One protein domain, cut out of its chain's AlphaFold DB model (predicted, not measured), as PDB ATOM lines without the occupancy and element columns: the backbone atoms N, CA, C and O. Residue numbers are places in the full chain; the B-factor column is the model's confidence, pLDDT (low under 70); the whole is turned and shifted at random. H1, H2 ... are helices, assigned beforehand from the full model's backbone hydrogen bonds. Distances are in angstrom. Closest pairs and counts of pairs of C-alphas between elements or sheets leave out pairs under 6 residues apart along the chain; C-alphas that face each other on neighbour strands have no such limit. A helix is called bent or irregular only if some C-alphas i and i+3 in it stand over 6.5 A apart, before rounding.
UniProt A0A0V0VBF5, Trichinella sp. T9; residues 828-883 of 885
ATOM      1  N   VAL A 828      54.285 -14.091 306.116       81.38
ATOM      2  CA  VAL A 828      53.811 -15.367 306.683       81.38
ATOM      3  C   VAL A 828      54.124 -15.461 308.179       81.38
ATOM      4  O   VAL A 828      53.248 -15.833 308.958       81.38
ATOM      5  N   LEU A 829      55.327 -15.068 308.610       79.81
ATOM      6  CA  LEU A 829      55.677 -15.017 310.036       79.81
ATOM      7  C   LEU A 829      54.810 -14.008 310.806       79.81
ATOM      8  O   LEU A 829      54.375 -14.308 311.916       79.81
ATOM      9  N   ALA A 830      54.500 -12.852 310.211       81.94
ATOM     10  CA  ALA A 830      53.599 -11.864 310.799       81.94
ATOM     11  C   ALA A 830      52.152 -12.382 310.917       81.94
ATOM     12  O   ALA A 830      51.513 -12.156 311.943       81.94
ATOM     13  N   LEU A 831      51.651 -13.123 309.918       84.44
ATOM     14  CA  LEU A 831      50.335 -13.770 309.969       84.44
ATOM     15  C   LEU A 831      50.272 -14.838 311.074       84.44
ATOM     16  O   LEU A 831      49.321 -14.856 311.852       84.44
ATOM     17  N   ILE A 832      51.297 -15.693 311.185       85.69
ATOM     18  CA  ILE A 832      51.392 -16.689 312.266       85.69
ATOM     19  C   ILE A 832      51.411 -15.983 313.628       85.69
ATOM     20  O   ILE A 832      50.640 -16.340 314.517       85.69
ATOM     21  N   TYR A 833      52.245 -14.954 313.793       83.56
ATOM     22  CA  TYR A 833      52.333 -14.171 315.031       83.56
ATOM     23  C   TYR A 833      50.974 -13.557 315.409       83.56
ATOM     24  O   TYR A 833      50.533 -13.694 316.548       83.56
ATOM     25  N   ALA A 834      50.269 -12.963 314.442       82.31
ATOM     26  CA  ALA A 834      48.960 -12.347 314.654       82.31
ATOM     27  C   ALA A 834      47.880 -13.340 315.129       82.31
ATOM     28  O   ALA A 834      47.057 -12.959 315.953       82.31
ATOM     29  N   PHE A 835      47.895 -14.596 314.665       83.12
ATOM     30  CA  PHE A 835      46.917 -15.624 315.067       83.12
ATOM     31  C   PHE A 835      47.349 -16.498 316.260       83.12
ATOM     32  O   PHE A 835      46.510 -17.177 316.848       83.12
ATOM     33  N   THR A 836      48.636 -16.514 316.626       81.88
ATOM     34  CA  THR A 836      49.155 -17.311 317.762       81.88
ATOM     35  C   THR A 836      49.279 -16.509 319.055       81.88
ATOM     36  O   THR A 836      49.016 -17.044 320.131       81.88
ATOM     37  N   VAL A 837      49.652 -15.227 318.981       80.69
ATOM     38  CA  VAL A 837      49.887 -14.394 320.172       80.69
ATOM     39  C   VAL A 837      48.610 -14.089 320.968       80.69
ATOM     40  O   VAL A 837      48.672 -14.243 322.187       80.69
ATOM     41  N   PRO A 838      47.451 -13.738 320.368       77.56
ATOM     42  CA  PRO A 838      46.210 -13.547 321.126       77.56
ATOM     43  C   PRO A 838      45.794 -14.821 321.870       77.56
ATOM     44  O   PRO A 838      45.563 -14.782 323.075       77.56
ATOM     45  N   LEU A 839      45.826 -15.969 321.186       76.88
ATOM     46  CA  LEU A 839      45.498 -17.279 321.754       76.88
ATOM     47  C   LEU A 839      46.421 -17.668 322.928       76.88
ATOM     48  O   LEU A 839      45.956 -18.197 323.938       76.88
ATOM     49  N   LEU A 840      47.724 -17.380 322.828       76.06
ATOM     50  CA  LEU A 840      48.684 -17.582 323.921       76.06
ATOM     51  C   LEU A 840      48.429 -16.633 325.103       76.06
ATOM     52  O   LEU A 840      48.525 -17.057 326.257       76.06
ATOM     53  N   LEU A 841      48.093 -15.368 324.831       73.69
ATOM     54  CA  LEU A 841      47.792 -14.364 325.853       73.69
ATOM     55  C   LEU A 841      46.468 -14.634 326.577       73.69
ATOM     56  O   LEU A 841      46.392 -14.378 327.773       73.69
ATOM     57  N   GLU A 842      45.458 -15.185 325.907       75.38
ATOM     58  CA  GLU A 842      44.198 -15.580 326.545       75.38
ATOM     59  C   GLU A 842      44.385 -16.868 327.365       75.38
ATOM     60  O   GLU A 842      44.141 -16.885 328.573       75.38
ATOM     61  N   LYS A 843      44.941 -17.927 326.758       74.75
ATOM     62  CA  LYS A 843      45.086 -19.246 327.401       74.75
ATOM     63  C   LYS A 843      46.101 -19.283 328.550       74.75
ATOM     64  O   LYS A 843      45.935 -20.063 329.486       74.75
ATOM     65  N   HIS A 844      47.149 -18.459 328.497       74.75
ATOM     66  CA  HIS A 844      48.197 -18.410 329.526       74.75
ATOM     67  C   HIS A 844      48.306 -17.050 330.231       74.75
ATOM     68  O   HIS A 844      49.208 -16.869 331.053       74.75
ATOM     69  N   GLY A 845      47.386 -16.112 329.980       66.31
ATOM     70  CA  GLY A 845      47.436 -14.736 330.490       66.31
ATOM     71  C   GLY A 845      47.605 -14.627 332.000       66.31
ATOM     72  O   GLY A 845      48.444 -13.862 332.466       66.31
ATOM     73  N   ASN A 846      46.898 -15.449 332.779       69.81
ATOM     74  CA  ASN A 846      47.025 -15.467 334.242       69.81
ATOM     75  C   ASN A 846      48.443 -15.865 334.698       69.81
ATOM     76  O   ASN A 846      49.007 -15.254 335.607       69.81
ATOM     77  N   THR A 847      49.055 -16.842 334.028       70.38
ATOM     78  CA  THR A 847      50.425 -17.302 334.302       70.38
ATOM     79  C   THR A 847      51.459 -16.274 333.842       70.38
ATOM     80  O   THR A 847      52.381 -15.949 334.591       70.38
ATOM     81  N   ILE A 848      51.283 -15.707 332.645       71.12
ATOM     82  CA  ILE A 848      52.153 -14.666 332.082       71.12
ATOM     83  C   ILE A 848      52.111 -13.409 332.958       71.12
ATOM     84  O   ILE A 848      53.163 -12.887 333.316       71.12
ATOM     85  N   ASN A 849      50.926 -12.963 333.387       72.94
ATOM     86  CA  ASN A 849      50.766 -11.829 334.297       72.94
ATOM     87  C   ASN A 849      51.361 -12.117 335.684       72.94
ATOM     88  O   ASN A 849      52.016 -11.244 336.247       72.94
ATOM     89  N   LYS A 850      51.237 -13.343 336.216       74.94
ATOM     90  CA  LYS A 850      51.899 -13.740 337.472       74.94
ATOM     91  C   LYS A 850      53.427 -13.609 337.380       74.94
ATOM     92  O   LYS A 850      54.043 -13.052 338.289       74.94
ATOM     93  N   TYR A 851      54.043 -14.061 336.284       75.56
ATOM     94  CA  TYR A 851      55.488 -13.894 336.070       75.56
ATOM     95  C   TYR A 851      55.885 -12.443 335.770       75.56
ATOM     96  O   TYR A 851      56.860 -11.962 336.341       75.56
ATOM     97  N   LYS A 852      55.107 -11.717 334.956       74.25
ATOM     98  CA  LYS A 852      55.295 -10.284 334.681       74.25
ATOM     99  C   LYS A 852      55.305  -9.475 335.977       74.25
ATOM    100  O   LYS A 852      56.254  -8.739 336.212       74.25
ATOM    101  N   ASN A 853      54.324  -9.684 336.853       76.94
ATOM    102  CA  ASN A 853      54.224  -8.987 338.134       76.94
ATOM    103  C   ASN A 853      55.397  -9.334 339.071       76.94
ATOM    104  O   ASN A 853      55.913  -8.446 339.743       76.94
ATOM    105  N   MET A 854      55.885 -10.585 339.074       77.38
ATOM    106  CA  MET A 854      57.112 -10.948 339.802       77.38
ATOM    107  C   MET A 854      58.375 -10.285 339.228       77.38
ATOM    108  O   MET A 854      59.272  -9.933 339.993       77.38
ATOM    109  N   VAL A 855      58.464 -10.098 337.907       81.88
ATOM    110  CA  VAL A 855      59.575  -9.371 337.272       81.88
ATOM    111  C   VAL A 855      59.487  -7.878 337.585       81.88
ATOM    112  O   VAL A 855      60.478  -7.322 338.046       81.88
ATOM    113  N   THR A 856      58.318  -7.246 337.437       82.25
ATOM    114  CA  THR A 856      58.099  -5.838 337.807       82.25
ATOM    115  C   THR A 856      58.430  -5.596 339.281       82.25
ATOM    116  O   THR A 856      59.241  -4.729 339.570       82.25
ATOM    117  N   ALA A 857      57.949  -6.430 340.210       82.50
ATOM    118  CA  ALA A 857      58.272  -6.300 341.634       82.50
ATOM    119  C   ALA A 857      59.779  -6.437 341.941       82.50
ATOM    120  O   ALA A 857      60.302  -5.750 342.824       82.50
ATOM    121  N   LYS A 858      60.508  -7.291 341.203       83.06
ATOM    122  CA  LYS A 858      61.975  -7.385 341.304       83.06
ATOM    123  C   LYS A 858      62.671  -6.161 340.711       83.06
ATOM    124  O   LYS A 858      63.613  -5.670 341.325       83.06
ATOM    125  N   VAL A 859      62.206  -5.648 339.573       82.38
ATOM    126  CA  VAL A 859      62.720  -4.413 338.960       82.38
ATOM    127  C   VAL A 859      62.487  -3.217 339.883       82.38
ATOM    128  O   VAL A 859      63.435  -2.491 340.149       82.38
ATOM    129  N   ASP A 860      61.300  -3.069 340.472       79.25
ATOM    130  CA  ASP A 860      60.987  -2.003 341.431       79.25
ATOM    131  C   ASP A 860      61.842  -2.101 342.701       79.25
ATOM    132  O   ASP A 860      62.281  -1.084 343.236       79.25
ATOM    133  N   THR A 861      62.116  -3.317 343.188       83.00
ATOM    134  CA  THR A 861      63.051  -3.538 344.307       83.00
ATOM    135  C   THR A 861      64.481  -3.130 343.929       83.00
ATOM    136  O   THR A 861      65.170  -2.493 344.727       83.00
ATOM    137  N   ILE A 862      64.933  -3.446 342.709       80.81
ATOM    138  CA  ILE A 862      66.259  -3.054 342.206       80.81
ATOM    139  C   ILE A 862      66.343  -1.535 342.024       80.81
ATOM    140  O   ILE A 862      67.307  -0.943 342.498       80.81
ATOM    141  N   LEU A 863      65.333  -0.895 341.425       75.88
ATOM    142  CA  LEU A 863      65.253   0.561 341.266       75.88
ATOM    143  C   LEU A 863      65.310   1.263 342.625       75.88
ATOM    144  O   LEU A 863      66.215   2.057 342.847       75.88
ATOM    145  N   LYS A 864      64.482   0.856 343.596       77.56
ATOM    146  CA  LYS A 864      64.536   1.380 344.976       77.56
ATOM    147  C   LYS A 864      65.901   1.170 345.645       77.56
ATOM    148  O   LYS A 864      66.336   2.013 346.421       77.56
ATOM    149  N   THR A 865      66.596   0.073 345.337       74.88
ATOM    150  CA  THR A 865      67.960  -0.194 345.837       74.88
ATOM    151  C   THR A 865      69.016   0.683 345.153       74.88
ATOM    152  O   THR A 865      70.031   1.009 345.769       74.88
ATOM    153  N   VAL A 866      68.794   1.073 343.895       72.31
ATOM    154  CA  VAL A 866      69.630   2.024 343.150       72.31
ATOM    155  C   VAL A 866      69.386   3.447 343.652       72.31
ATOM    156  O   VAL A 866      70.350   4.109 344.020       72.31
ATOM    157  N   ASP A 867      68.130   3.880 343.776       65.50
ATOM    158  CA  ASP A 867      67.750   5.201 344.296       65.50
ATOM    159  C   ASP A 867      68.285   5.421 345.721       65.50
ATOM    160  O   ASP A 867      68.897   6.449 346.010       65.50
ATOM    161  N   ALA A 868      68.158   4.414 346.596       71.00
ATOM    162  CA  ALA A 868      68.688   4.453 347.961       71.00
ATOM    163  C   ALA A 868      70.230   4.477 348.040       71.00
ATOM    164  O   ALA A 868      70.780   4.851 349.075       71.00
ATOM    165  N   LYS A 869      70.938   4.081 346.971       71.44
ATOM    166  CA  LYS A 869      72.411   4.129 346.884       71.44
ATOM    167  C   LYS A 869      72.939   5.308 346.063       71.44
ATOM    168  O   LYS A 869      74.114   5.639 346.186       71.44
ATOM    169  N   MET A 870      72.105   5.931 345.233       60.59
ATOM    170  CA  MET A 870      72.464   7.031 344.333       60.59
ATOM    171  C   MET A 870      71.362   8.111 344.311       60.59
ATOM    172  O   MET A 870      70.764   8.365 343.262       60.59
ATOM    173  N   PRO A 871      71.110   8.807 345.441       56.19
ATOM    174  CA  PRO A 871      70.014   9.781 345.565       56.19
ATOM    175  C   PRO A 871      70.118  10.979 344.602       56.19
ATOM    176  O   PRO A 871      69.141  11.695 344.391       56.19
ATOM    177  N   PHE A 872      71.278  11.187 343.968       59.12
ATOM    178  CA  PHE A 872      71.478  12.219 342.951       59.12
ATOM    179  C   PHE A 872      70.695  11.970 341.647       59.12
ATOM    180  O   PHE A 872      70.378  12.936 340.954       59.12
ATOM    181  N   LEU A 873      70.312  10.725 341.319       53.88
ATOM    182  CA  LEU A 873      69.462  10.452 340.146       53.88
ATOM    183  C   LEU A 873      68.058  11.058 340.298       53.88
ATOM    184  O   LEU A 873      67.499  11.593 339.339       53.88
ATOM    185  N   HIS A 874      67.504  11.020 341.513       55.78
ATOM    186  CA  HIS A 874      66.163  11.531 341.796       55.78
ATOM    187  C   HIS A 874      66.074  13.056 341.614       55.78
ATOM    188  O   HIS A 874      65.028  13.573 341.219       55.78
ATOM    189  N   LEU A 875      67.174  13.789 341.837       55.34
ATOM    190  CA  LEU A 875      67.245  15.226 341.548       55.34
ATOM    191  C   LEU A 875      67.088  15.490 340.045       55.34
ATOM    192  O   LEU A 875      66.194  16.242 339.665       55.34
ATOM    193  N   ILE A 876      67.869  14.808 339.201       53.88
ATOM    194  CA  ILE A 876      67.835  14.965 337.734       53.88
ATOM    195  C   ILE A 876      66.426  14.689 337.189       53.88
ATOM    196  O   ILE A 876      65.869  15.505 336.458       53.88
ATOM    197  N   HIS A 877      65.799  13.587 337.607       48.84
ATOM    198  CA  HIS A 877      64.466  13.228 337.113       48.84
ATOM    199  C   HIS A 877      63.348  14.133 337.685       48.84
ATOM    200  O   HIS A 877      62.287  14.289 337.073       48.84
ATOM    201  N   SER A 878      63.589  14.801 338.823       52.44
ATOM    202  CA  SER A 878      62.713  15.869 339.326       52.44
ATOM    203  C   SER A 878      62.874  17.190 338.559       52.44
ATOM    204  O   SER A 878      61.887  17.901 338.368       52.44
ATOM    205  N   GLU A 879      64.076  17.501 338.057       50.94
ATOM    206  CA  GLU A 879      64.299  18.648 337.172       50.94
ATOM    207  C   GLU A 879      63.678  18.450 335.788       50.94
ATOM    208  O   GLU A 879      63.148  19.405 335.228       50.94
ATOM    209  N   GLU A 880      63.711  17.234 335.233       50.66
ATOM    210  CA  GLU A 880      63.036  16.934 333.962       50.66
ATOM    211  C   GLU A 880      61.522  17.148 334.067       50.66
ATOM    212  O   GLU A 880      60.936  17.809 333.212       50.66
ATOM    213  N   LYS A 881      60.886  16.678 335.151       44.50
ATOM    214  CA  LYS A 881      59.452  16.925 335.382       44.50
ATOM    215  C   LYS A 881      59.134  18.410 335.588       44.50
ATOM    216  O   LYS A 881      58.140  18.881 335.052       44.50
ATOM    217  N   LYS A 882      60.013  19.170 336.255       49.00
ATOM    218  CA  LYS A 882      59.925  20.643 336.364       49.00
ATOM    219  C   LYS A 882      60.242  21.409 335.066       49.00
ATOM    220  O   LYS A 882      60.209  22.633 335.075       49.00
ATOM    221  N   LYS A 883      60.573  20.720 333.967       47.09
ATOM    222  CA  LYS A 883      60.755  21.294 332.617       47.09
ATOM    223  C   LYS A 883      59.652  20.863 331.636       47.09
ATOM    224  O   LYS A 883      59.715  21.221 330.464       47.09
TER     225      LYS A 883
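Overview. This is residues 828 to 883 of the 885 residues of a protein of Trichinella sp. T9 (UniProt A0A0V0VBF5). An open bracket of helix with no core: the long arm H1b makes the crossbar, and H1a at one end and H2 at the other turn off to the same side as legs. The printed part has 56 residues with two named helices, H1 then H2, and no named strand; the class is all helix. It is extended, radius of gyration of the C-alphas 18.6 A, and spans 48 by 26 by 16 A.

Arrangement. H1, residues 828 to 867, was assigned as one helix by its hydrogen bonds but is bent: C-alphas 843 and 846 are 8.1 A apart. Its arms H1a, residues 828 to 843, and H1b, residues 846 to 867, are about perpendicular at 90 degrees and close but not clearly touching; their closest C-alphas, of Leu 841 and Ile 848, are 7.6 A apart. H2, residues 872 to 881, is close to H1b but not clearly touching, the closest C-alphas being those of Asp 867 and Leu 873, 6.9 A apart. They run opposite ways at a steep tilt of 68 degrees, only just short of about perpendicular. H1a and H2 are apart. Every O i to N i+4 pair is within hydrogen-bond range in H1b, 10 of 12 in H1a and 5 of 6 in H2.

Along the chain. H1a, 22.8 A long, begins at C-alpha 828 (53.811, -15.367, 306.683). H1b, 30.9 A, begins at C-alpha 846 (47.025, -15.467, 334.242). H2, 15.0 A, ends at C-alpha 881 (59.452, 16.925, 335.382).

Size, cuts and confidence. The farthest C-alphas, of Val 828 and Pro 871, are 49.1 A apart. The printed part has no cut, and the link from H1 to H2 is tight. Confidence is under 70 at residues 845 to 846, 867 and 870 to 883.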